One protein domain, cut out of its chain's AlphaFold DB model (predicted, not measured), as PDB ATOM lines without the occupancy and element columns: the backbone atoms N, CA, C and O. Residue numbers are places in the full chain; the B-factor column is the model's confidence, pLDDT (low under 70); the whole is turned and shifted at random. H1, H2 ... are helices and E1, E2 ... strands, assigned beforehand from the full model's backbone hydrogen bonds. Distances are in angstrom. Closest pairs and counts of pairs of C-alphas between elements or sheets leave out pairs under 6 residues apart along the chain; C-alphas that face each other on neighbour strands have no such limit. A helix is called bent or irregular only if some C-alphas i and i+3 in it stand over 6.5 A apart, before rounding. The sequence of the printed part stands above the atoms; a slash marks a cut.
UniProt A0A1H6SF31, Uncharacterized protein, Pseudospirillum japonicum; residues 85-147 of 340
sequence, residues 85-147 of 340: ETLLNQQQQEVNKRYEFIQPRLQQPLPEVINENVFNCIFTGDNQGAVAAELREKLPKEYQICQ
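AT A GLANCE: This is residues 85 to 147 of the 340 residues of an uncharacterized protein of Pseudospirillum japonicum (UniProt A0A1H6SF31). What is the shape? A small pair of parallel strands, E1 and E2, lies at the first end of H2, whose far end packs crosswise on residues 91 to 99 of the long helix H1. Residues 103 to 108 stick out, and the short H3 sits in the stretch that returns from H2 to E2. What is it made of? The 63 printed residues, mostly helix by class, hold three named helices and two named strands in the order H1, E1, H2, H3, E2; the whole is compact, with a radius of gyration of the C-alphas of 11.5 A and spans of 34 by 26 by 19 A.

IN THESE COORDINATES: Where are the strands? E1 is residues 113 to 115, and E2 is residues 144 to 146, ending at C-alpha 146 (155.954, 151.891, 167.857). Where are the helices? H1 is residues 85 to 105, 30.5 A long, from C-alpha 85 at (138.096, 167.958, 183.367); it is irregular, but only just, with C-alphas 101 and 104 7.0 A apart. H2 is residues 116 to 124, 11.5 A long, and H3 is residues 133 to 136.

HOW THE PARTS SIT: How do the strands pair? E1 and E2 are parallel at 38 degrees, and N 114 and O 144 are within hydrogen-bond range at 2.9 A. With H2 and H3 between, they form a strand-helix-strand unit, two parallel neighbour strands joined through helices, with a right-handed crossover. What of the helices? H1, with residues 91 to 99 alone, touches H2 about perpendicular at 76 degrees, the closest C-alphas being those of Val 95 and Phe 123, 5.1 A apart. H1 and H3 are close but not clearly touching, the closest C-alphas being those of Gln 92 and Leu 135 at 7.7 A; H2 and H3 are apart. Are the helix backbones complete? Every O i to N i+4 pair is within hydrogen-bond range in H2, and 15 of 17 in H1; H3 is too short for such a pair.

THE WHOLE: How large is it? The two farthest C-alphas, of Thr 86 and Pro 109, are 34.9 A apart. Are there cuts or long links? The printed part has no cut; the link from E1 to H2 is tight and the others are short. Where is confidence low? In this model, residues 85 to 88 and 128 to 141 are under 70, and the mean pLDDT of the printed part is 78.4.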
ATOM      1  N   GLU A  85     137.079 166.902 183.257       61.50
ATOM      2  CA  GLU A  85     138.096 167.958 183.367       61.50
ATOM      3  C   GLU A  85     138.984 167.788 184.606       61.50
ATOM      4  O   GLU A  85     140.196 167.990 184.548       61.50
ATOM      5  N   THR A  86     138.409 167.393 185.745       66.69
ATOM      6  CA  THR A  86     139.182 167.109 186.965       66.69
ATOM      7  C   THR A  86     140.082 165.887 186.782       66.69
ATOM      8  O   THR A  86     141.246 165.936 187.171       66.69
ATOM      9  N   LEU A  87     139.581 164.824 186.147       65.50
ATOM     10  CA  LEU A  87     140.352 163.626 185.807       65.50
ATOM     11  C   LEU A  87     141.501 163.947 184.852       65.50
ATOM     12  O   LEU A  87     142.634 163.546 185.113       65.50
ATOM     13  N   LEU A  88     141.233 164.715 183.794       65.81
ATOM     14  CA  LEU A  88     142.250 165.128 182.832       65.81
ATOM     15  C   LEU A  88     143.341 165.964 183.513       65.81
ATOM     16  O   LEU A  88     144.529 165.703 183.332       65.81
ATOM     17  N   ASN A  89     142.952 166.908 184.376       71.56
ATOM     18  CA  ASN A  89     143.890 167.724 185.145       71.56
ATOM     19  C   ASN A  89     144.725 166.894 186.135       71.56
ATOM     20  O   ASN A  89     145.928 167.128 186.268       71.56
ATOM     21  N   GLN A  90     144.125 165.913 186.815       72.44
ATOM     22  CA  GLN A  90     144.846 165.006 187.714       72.44
ATOM     23  C   GLN A  90     145.835 164.121 186.947       72.44
ATOM     24  O   GLN A  90     147.005 164.044 187.323       72.44
ATOM     25  N   GLN A  91     145.409 163.515 185.836       72.31
ATOM     26  CA  GLN A  91     146.289 162.733 184.962       72.31
ATOM     27  C   GLN A  91     147.456 163.581 184.447       72.31
ATOM     28  O   GLN A  91     148.610 163.164 184.509       72.31
ATOM     29  N   GLN A  92     147.175 164.809 184.012       74.94
ATOM     30  CA  GLN A  92     148.170 165.765 183.542       74.94
ATOM     31  C   GLN A  92     149.197 166.132 184.624       74.94
ATOM     32  O   GLN A  92     150.391 166.244 184.326       74.94
ATOM     33  N   GLN A  93     148.769 166.309 185.876       80.50
ATOM     34  CA  GLN A  93     149.673 166.571 186.999       80.50
ATOM     35  C   GLN A  93     150.568 165.367 187.306       80.50
ATOM     36  O   GLN A  93     151.771 165.542 187.496       80.50
ATOM     37  N   GLU A  94     150.016 164.155 187.321       81.31
ATOM     38  CA  GLU A  94     150.790 162.934 187.579       81.31
ATOM     39  C   GLU A  94     151.808 162.648 186.469       81.31
ATOM     40  O   GLU A  94     152.964 162.324 186.755       81.31
ATOM     41  N   VAL A  95     151.427 162.851 185.205       78.06
ATOM     42  CA  VAL A  95     152.350 162.752 184.065       78.06
ATOM     43  C   VAL A  95     153.485 163.773 184.192       78.06
ATOM     44  O   VAL A  95     154.647 163.405 184.023       78.06
ATOM     45  N   ASN A  96     153.187 165.032 184.540       80.94
ATOM     46  CA  ASN A  96     154.215 166.067 184.711       80.94
ATOM     47  C   ASN A  96     155.196 165.723 185.835       80.94
ATOM     48  O   ASN A  96     156.404 165.799 185.623       80.94
ATOM     49  N   LYS A  97     154.703 165.271 186.996       87.00
ATOM     50  CA  LYS A  97     155.559 164.832 188.112       87.00
ATOM     51  C   LYS A  97     156.503 163.707 187.692       87.00
ATOM     52  O   LYS A  97     157.684 163.718 188.038       87.00
ATOM     53  N   ARG A  98     155.999 162.728 186.934       85.88
ATOM     54  CA  ARG A  98     156.818 161.624 186.409       85.88
ATOM     55  C   ARG A  98     157.822 162.103 185.373       85.88
ATOM     56  O   ARG A  98     158.969 161.664 185.415       85.88
ATOM     57  N   TYR A  99     157.430 163.019 184.487       81.75
ATOM     58  CA  TYR A  99     158.345 163.610 183.518       81.75
ATOM     59  C   TYR A  99     159.480 164.374 184.208       81.75
ATOM     60  O   TYR A  99     160.641 164.097 183.930       81.75
ATOM     61  N   GLU A 100     159.174 165.251 185.165       86.88
ATOM     62  CA  GLU A 100     160.177 165.978 185.959       86.88
ATOM     63  C   GLU A 100     161.123 165.023 186.701       86.88
ATOM     64  O   GLU A 100     162.331 165.260 186.786       86.88
ATOM     65  N   PHE A 101     160.600 163.901 187.204       89.44
ATOM     66  CA  PHE A 101     161.412 162.867 187.834       89.44
ATOM     67  C   PHE A 101     162.322 162.139 186.834       89.44
ATOM     68  O   PHE A 101     163.500 161.906 187.131       89.44
ATOM     69  N   ILE A 102     161.811 161.751 185.663       85.81
ATOM     70  CA  ILE A 102     162.562 160.921 184.716       85.81
ATOM     71  C   ILE A 102     163.510 161.738 183.838       85.81
ATOM     72  O   ILE A 102     164.586 161.245 183.526       85.81
ATOM     73  N   GLN A 103     163.171 162.982 183.486       82.94
ATOM     74  CA  GLN A 103     163.930 163.837 182.568       82.94
ATOM     75  C   GLN A 103     165.442 163.889 182.869       82.94
ATOM     76  O   GLN A 103     166.218 163.613 181.951       82.94
ATOM     77  N   PRO A 104     165.911 164.155 184.109       88.19
ATOM     78  CA  PRO A 104     167.350 164.181 184.408       88.19
ATOM     79  C   PRO A 104     168.010 162.791 184.427       88.19
ATOM     80  O   PRO A 104     169.223 162.690 184.588       88.19
ATOM     81  N   ARG A 105     167.222 161.717 184.316       89.38
ATOM     82  CA  ARG A 105     167.648 160.308 184.358       89.38
ATOM     83  C   ARG A 105     167.510 159.610 183.005       89.38
ATOM     84  O   ARG A 105     167.869 158.439 182.899       89.38
ATOM     85  N   LEU A 106     166.971 160.288 181.990       83.06
ATOM     86  CA  LEU A 106     166.828 159.725 180.654       83.06
ATOM     87  C   LEU A 106     168.206 159.454 180.047       83.06
ATOM     88  O   LEU A 106     169.118 160.277 180.140       83.06
ATOM     89  N   GLN A 107     168.332 158.306 179.384       82.44
ATOM     90  CA  GLN A 107     169.474 158.032 178.523       82.44
ATOM     91  C   GLN A 107     169.558 159.103 177.427       82.44
ATOM     92  O   GLN A 107     168.537 159.489 176.858       82.44
ATOM     93  N   GLN A 108     170.773 159.563 177.128       82.12
ATOM     94  CA  GLN A 108     171.037 160.521 176.058       82.12
ATOM     95  C   GLN A 108     172.073 159.943 175.075       82.12
ATOM     96  O   GLN A 108     173.150 159.537 175.525       82.12
ATOM     97  N   PRO A 109     171.776 159.895 173.759       80.50
ATOM     98  CA  PRO A 109     170.481 160.226 173.150       80.50
ATOM     99  C   PRO A 109     169.403 159.179 173.485       80.50
ATOM    100  O   PRO A 109     169.717 158.025 173.797       80.50
ATOM    101  N   LEU A 110     168.131 159.580 173.408       82.81
ATOM    102  CA  LEU A 110     167.018 158.632 173.438       82.81
ATOM    103  C   LEU A 110     167.045 157.741 172.182       82.81
ATOM    104  O   LEU A 110     167.516 158.179 171.130       82.81
ATOM    105  N   PRO A 111     166.526 156.501 172.253       86.75
ATOM    106  CA  PRO A 111     166.319 155.690 171.061       86.75
ATOM    107  C   PRO A 111     165.372 156.379 170.069       86.75
ATOM    108  O   PRO A 111     164.324 156.881 170.468       86.75
ATOM    109  N   GLU A 112     165.693 156.313 168.774       87.00
ATOM    110  CA  GLU A 112     164.857 156.867 167.692       87.00
ATOM    111  C   GLU A 112     163.454 156.245 167.638       87.00
ATOM    112  O   GLU A 112     162.507 156.876 167.179       87.00
ATOM    113  N   VAL A 113     163.307 154.999 168.100       89.56
ATOM    114  CA  VAL A 113     162.024 154.289 168.149       89.56
ATOM    115  C   VAL A 113     161.805 153.714 169.544       89.56
ATOM    116  O   VAL A 113     162.610 152.911 170.036       89.56
ATOM    117  N   ILE A 114     160.695 154.097 170.170       89.50
ATOM    118  CA  ILE A 114     160.312 153.713 171.531       89.50
ATOM    119  C   ILE A 114     159.047 152.851 171.475       89.50
ATOM    120  O   ILE A 114     158.114 153.133 170.726       89.50
ATOM    121  N   ASN A 115     159.025 151.786 172.277       91.31
ATOM    122  CA  ASN A 115     157.853 150.926 172.414       91.31
ATOM    123  C   ASN A 115     156.709 151.680 173.117       91.31
ATOM    124  O   ASN A 115     156.942 152.299 174.155       91.31
ATOM    125  N   GLU A 116     155.486 151.586 172.596       87.69
ATOM    126  CA  GLU A 116     154.305 152.273 173.132       87.69
ATOM    127  C   GLU A 116     154.007 151.891 174.585       87.69
ATOM    128  O   GLU A 116     153.784 152.772 175.407       87.69
ATOM    129  N   ASN A 117     154.089 150.610 174.944       89.19
ATOM    130  CA  ASN A 117     153.811 150.170 176.315       89.19
ATOM    131  C   ASN A 117     154.862 150.699 177.295       89.19
ATOM    132  O   ASN A 117     154.524 151.129 178.394       89.19
ATOM    133  N   VAL A 118     156.140 150.697 176.900       89.00
ATOM    134  CA  VAL A 118     157.222 151.274 177.715       89.00
ATOM    135  C   VAL A 118     157.020 152.777 177.877       89.00
ATOM    136  O   VAL A 118     157.152 153.299 178.983       89.00
ATOM    137  N   PHE A 119     156.673 153.462 176.791       86.88
ATOM    138  CA  PHE A 119     156.362 154.882 176.804       86.88
ATOM    139  C   PHE A 119     155.197 155.185 177.754       86.88
ATOM    140  O   PHE A 119     155.353 155.987 178.673       86.88
ATOM    141  N   ASN A 120     154.073 154.487 177.600       84.69
ATOM    142  CA  ASN A 120     152.904 154.625 178.460       84.69
ATOM    143  C   ASN A 120     153.280 154.379 179.926       84.69
ATOM    144  O   ASN A 120     153.104 155.278 180.739       84.69
ATOM    145  N   CYS A 121     153.943 153.268 180.260       86.88
ATOM    146  CA  CYS A 121     154.392 152.983 181.628       86.88
ATOM    147  C   CYS A 121     155.226 154.109 182.253       86.88
ATOM    148  O   CYS A 121     155.044 154.425 183.428       86.88
ATOM    149  N   ILE A 122     156.141 154.721 181.496       84.69
ATOM    150  CA  ILE A 122     156.998 155.800 182.009       84.69
ATOM    151  C   ILE A 122     156.166 157.032 182.401       84.69
ATOM    152  O   ILE A 122     156.457 157.671 183.414       84.69
ATOM    153  N   PHE A 123     155.127 157.359 181.633       79.06
ATOM    154  CA  PHE A 123     154.361 158.598 181.805       79.06
ATOM    155  C   PHE A 123     153.063 158.419 182.600       79.06
ATOM    156  O   PHE A 123     152.706 159.274 183.411       79.06
ATOM    157  N   THR A 124     152.366 157.303 182.431       77.00
ATOM    158  CA  THR A 124     151.069 157.018 183.062       77.00
ATOM    159  C   THR A 124     151.185 156.029 184.224       77.00
ATOM    160  O   THR A 124     150.278 155.969 185.057       77.00
ATOM    161  N   GLY A 125     152.324 155.340 184.367       79.06
ATOM    162  CA  GLY A 125     152.496 154.269 185.352       79.06
ATOM    163  C   GLY A 125     151.732 152.990 184.998       79.06
ATOM    164  O   GLY A 125     151.707 152.073 185.813       79.06
ATOM    165  N   ASP A 126     151.123 152.939 183.811       76.94
ATOM    166  CA  ASP A 126     150.278 151.853 183.324       76.94
ATOM    167  C   ASP A 126     150.585 151.590 181.839       76.94
ATOM    168  O   ASP A 126     150.727 152.522 181.048       76.94
ATOM    169  N   ASN A 127     150.691 150.324 181.437       70.81
ATOM    170  CA  ASN A 127     150.919 149.976 180.034       70.81
ATOM    171  C   ASN A 127     149.664 150.169 179.167       70.81
ATOM    172  O   ASN A 127     149.807 150.370 177.962       70.81
ATOM    173  N   GLN A 128     148.467 150.156 179.764       68.56
ATOM    174  CA  GLN A 128     147.195 150.402 179.072       68.56
ATOM    175  C   GLN A 128     146.784 151.880 179.086       68.56
ATOM    176  O   GLN A 128     145.911 152.293 178.322       68.56
ATOM    177  N   GLY A 129     147.419 152.698 179.929       65.44
ATOM    178  CA  GLY A 129     147.126 154.122 180.032       65.44
ATOM    179  C   GLY A 129     147.637 154.893 178.816       65.44
ATOM    180  O   GLY A 129     148.847 155.027 178.631       65.44
ATOM    181  N   ALA A 130     146.732 155.453 178.014       66.06
ATOM    182  CA  ALA A 130     147.101 156.310 176.893       66.06
ATOM    183  C   ALA A 130     147.538 157.701 177.383       66.06
ATOM    184  O   ALA A 130     146.812 158.387 178.102       66.06
ATOM    185  N   VAL A 131     148.720 158.151 176.957       68.50
ATOM    186  CA  VAL A 131     149.142 159.547 177.150       68.50
ATOM    187  C   VAL A 131     148.332 160.443 176.211       68.50
ATOM    188  O   VAL A 131     148.360 160.227 174.997       68.50
ATOM    189  N   ALA A 132     147.652 161.457 176.756       67.25
ATOM    190  CA  ALA A 132     146.870 162.415 175.973       67.25
ATOM    191  C   ALA A 132     147.704 163.067 174.850       67.25
ATOM    192  O   ALA A 132     148.906 163.301 174.999       67.25
ATOM    193  N   ALA A 133     147.074 163.383 173.716       67.25
ATOM    194  CA  ALA A 133     147.769 163.931 172.547       67.25
ATOM    195  C   ALA A 133     148.515 165.244 172.862       67.25
ATOM    196  O   ALA A 133     149.683 165.392 172.510       67.25
ATOM    197  N   GLU A 134     147.885 166.138 173.625       65.06
ATOM    198  CA  GLU A 134     148.443 167.421 174.089       65.06
ATOM    199  C   GLU A 134     149.727 167.251 174.919       65.06
ATOM    200  O   GLU A 134     150.612 168.105 174.936       65.06
ATOM    201  N   LEU A 135     149.838 166.121 175.620       63.19
ATOM    202  CA  LEU A 135     151.003 165.751 176.413       63.19
ATOM    203  C   LEU A 135     152.132 165.204 175.550       63.19
ATOM    204  O   LEU A 135     153.294 165.539 175.784       63.19
ATOM    205  N   ARG A 136     151.794 164.402 174.534       68.75
ATOM    206  CA  ARG A 136     152.772 163.896 173.563       68.75
ATOM    207  C   ARG A 136     153.495 165.046 172.856       68.75
ATOM    208  O   ARG A 136     154.693 164.938 172.617       68.75
ATOM    209  N   GLU A 137     152.817 166.166 172.598       69.50
ATOM    210  CA  GLU A 137     153.422 167.348 171.965       69.50
ATOM    211  C   GLU A 137     154.507 168.043 172.801       69.50
ATOM    212  O   GLU A 137     155.386 168.696 172.232       69.50
ATOM    213  N   LYS A 138     154.458 167.910 174.133       64.31
ATOM    214  CA  LYS A 138     155.438 168.518 175.052       64.31
ATOM    215  C   LYS A 138     156.735 167.721 175.155       64.31
ATOM    216  O   LYS A 138     157.719 168.225 175.692       64.31
ATOM    217  N   LEU A 139     156.738 166.478 174.685       65.56
ATOM    218  CA  LEU A 139     157.908 165.616 174.740       65.56
ATOM    219  C   LEU A 139     158.829 165.866 173.529       65.56
ATOM    220  O   LEU A 139     158.369 166.363 172.499       65.56
ATOM    221  N   PRO A 140     160.134 165.534 173.625       66.38
ATOM    222  CA  PRO A 140     161.067 165.698 172.510       66.38
ATOM    223  C   PRO A 140     160.540 165.020 171.239       66.38
ATOM    224  O   PRO A 140     160.144 163.862 171.281       66.38
ATOM    225  N   LYS A 141     160.543 165.713 170.096       67.81
ATOM    226  CA  LYS A 141     159.980 165.195 168.828       67.81
ATOM    227  C   LYS A 141     160.927 164.260 168.061       67.81
ATOM    228  O   LYS A 141     160.705 163.967 166.893       67.81
ATOM    229  N   GLU A 142     162.009 163.838 168.703       75.25
ATOM    230  CA  GLU A 142     163.143 163.147 168.079       75.25
ATOM    231  C   GLU A 142     162.972 161.621 168.037       75.25
ATOM    232  O   GLU A 142     163.834 160.923 167.512       75.25
ATOM    233  N   TYR A 143     161.869 161.094 168.573       80.88
ATOM    234  CA  TYR A 143     161.573 159.665 168.581       80.88
ATOM    235  C   TYR A 143     160.197 159.360 167.981       80.88
ATOM    236  O   TYR A 143     159.287 160.190 167.973       80.88
ATOM    237  N   GLN A 144     160.035 158.131 167.504       86.81
ATOM    238  CA  GLN A 144     158.779 157.578 167.010       86.81
ATOM    239  C   GLN A 144     158.244 156.537 167.998       86.81
ATOM    240  O   GLN A 144     159.003 155.722 168.528       86.81
ATOM    241  N   ILE A 145     156.933 156.552 168.245       86.94
ATOM    242  CA  ILE A 145     156.256 155.517 169.035       86.94
ATOM    243  C   ILE A 145     155.872 154.353 168.124       86.94
ATOM    244  O   ILE A 145     155.364 154.556 167.024       86.94
ATOM    245  N   CYS A 146     156.131 153.136 168.592       89.56
ATOM    246  CA  CYS A 146     155.954 151.891 167.857       89.56
ATOM    247  C   CYS A 146     155.282 150.850 168.756       89.56
ATOM    248  O   CYS A 146     155.610 150.749 169.937       89.56
ATOM    249  N   GLN A 147     154.377 150.046 168.204       89.31
ATOM    250  CA  GLN A 147     153.718 148.962 168.944       89.31
ATOM    251  C   GLN A 147     154.544 147.668 168.945       89.31
ATOM    252  O   GLN A 147     154.205 146.713 169.637       89.31
TER     253      GLN A 147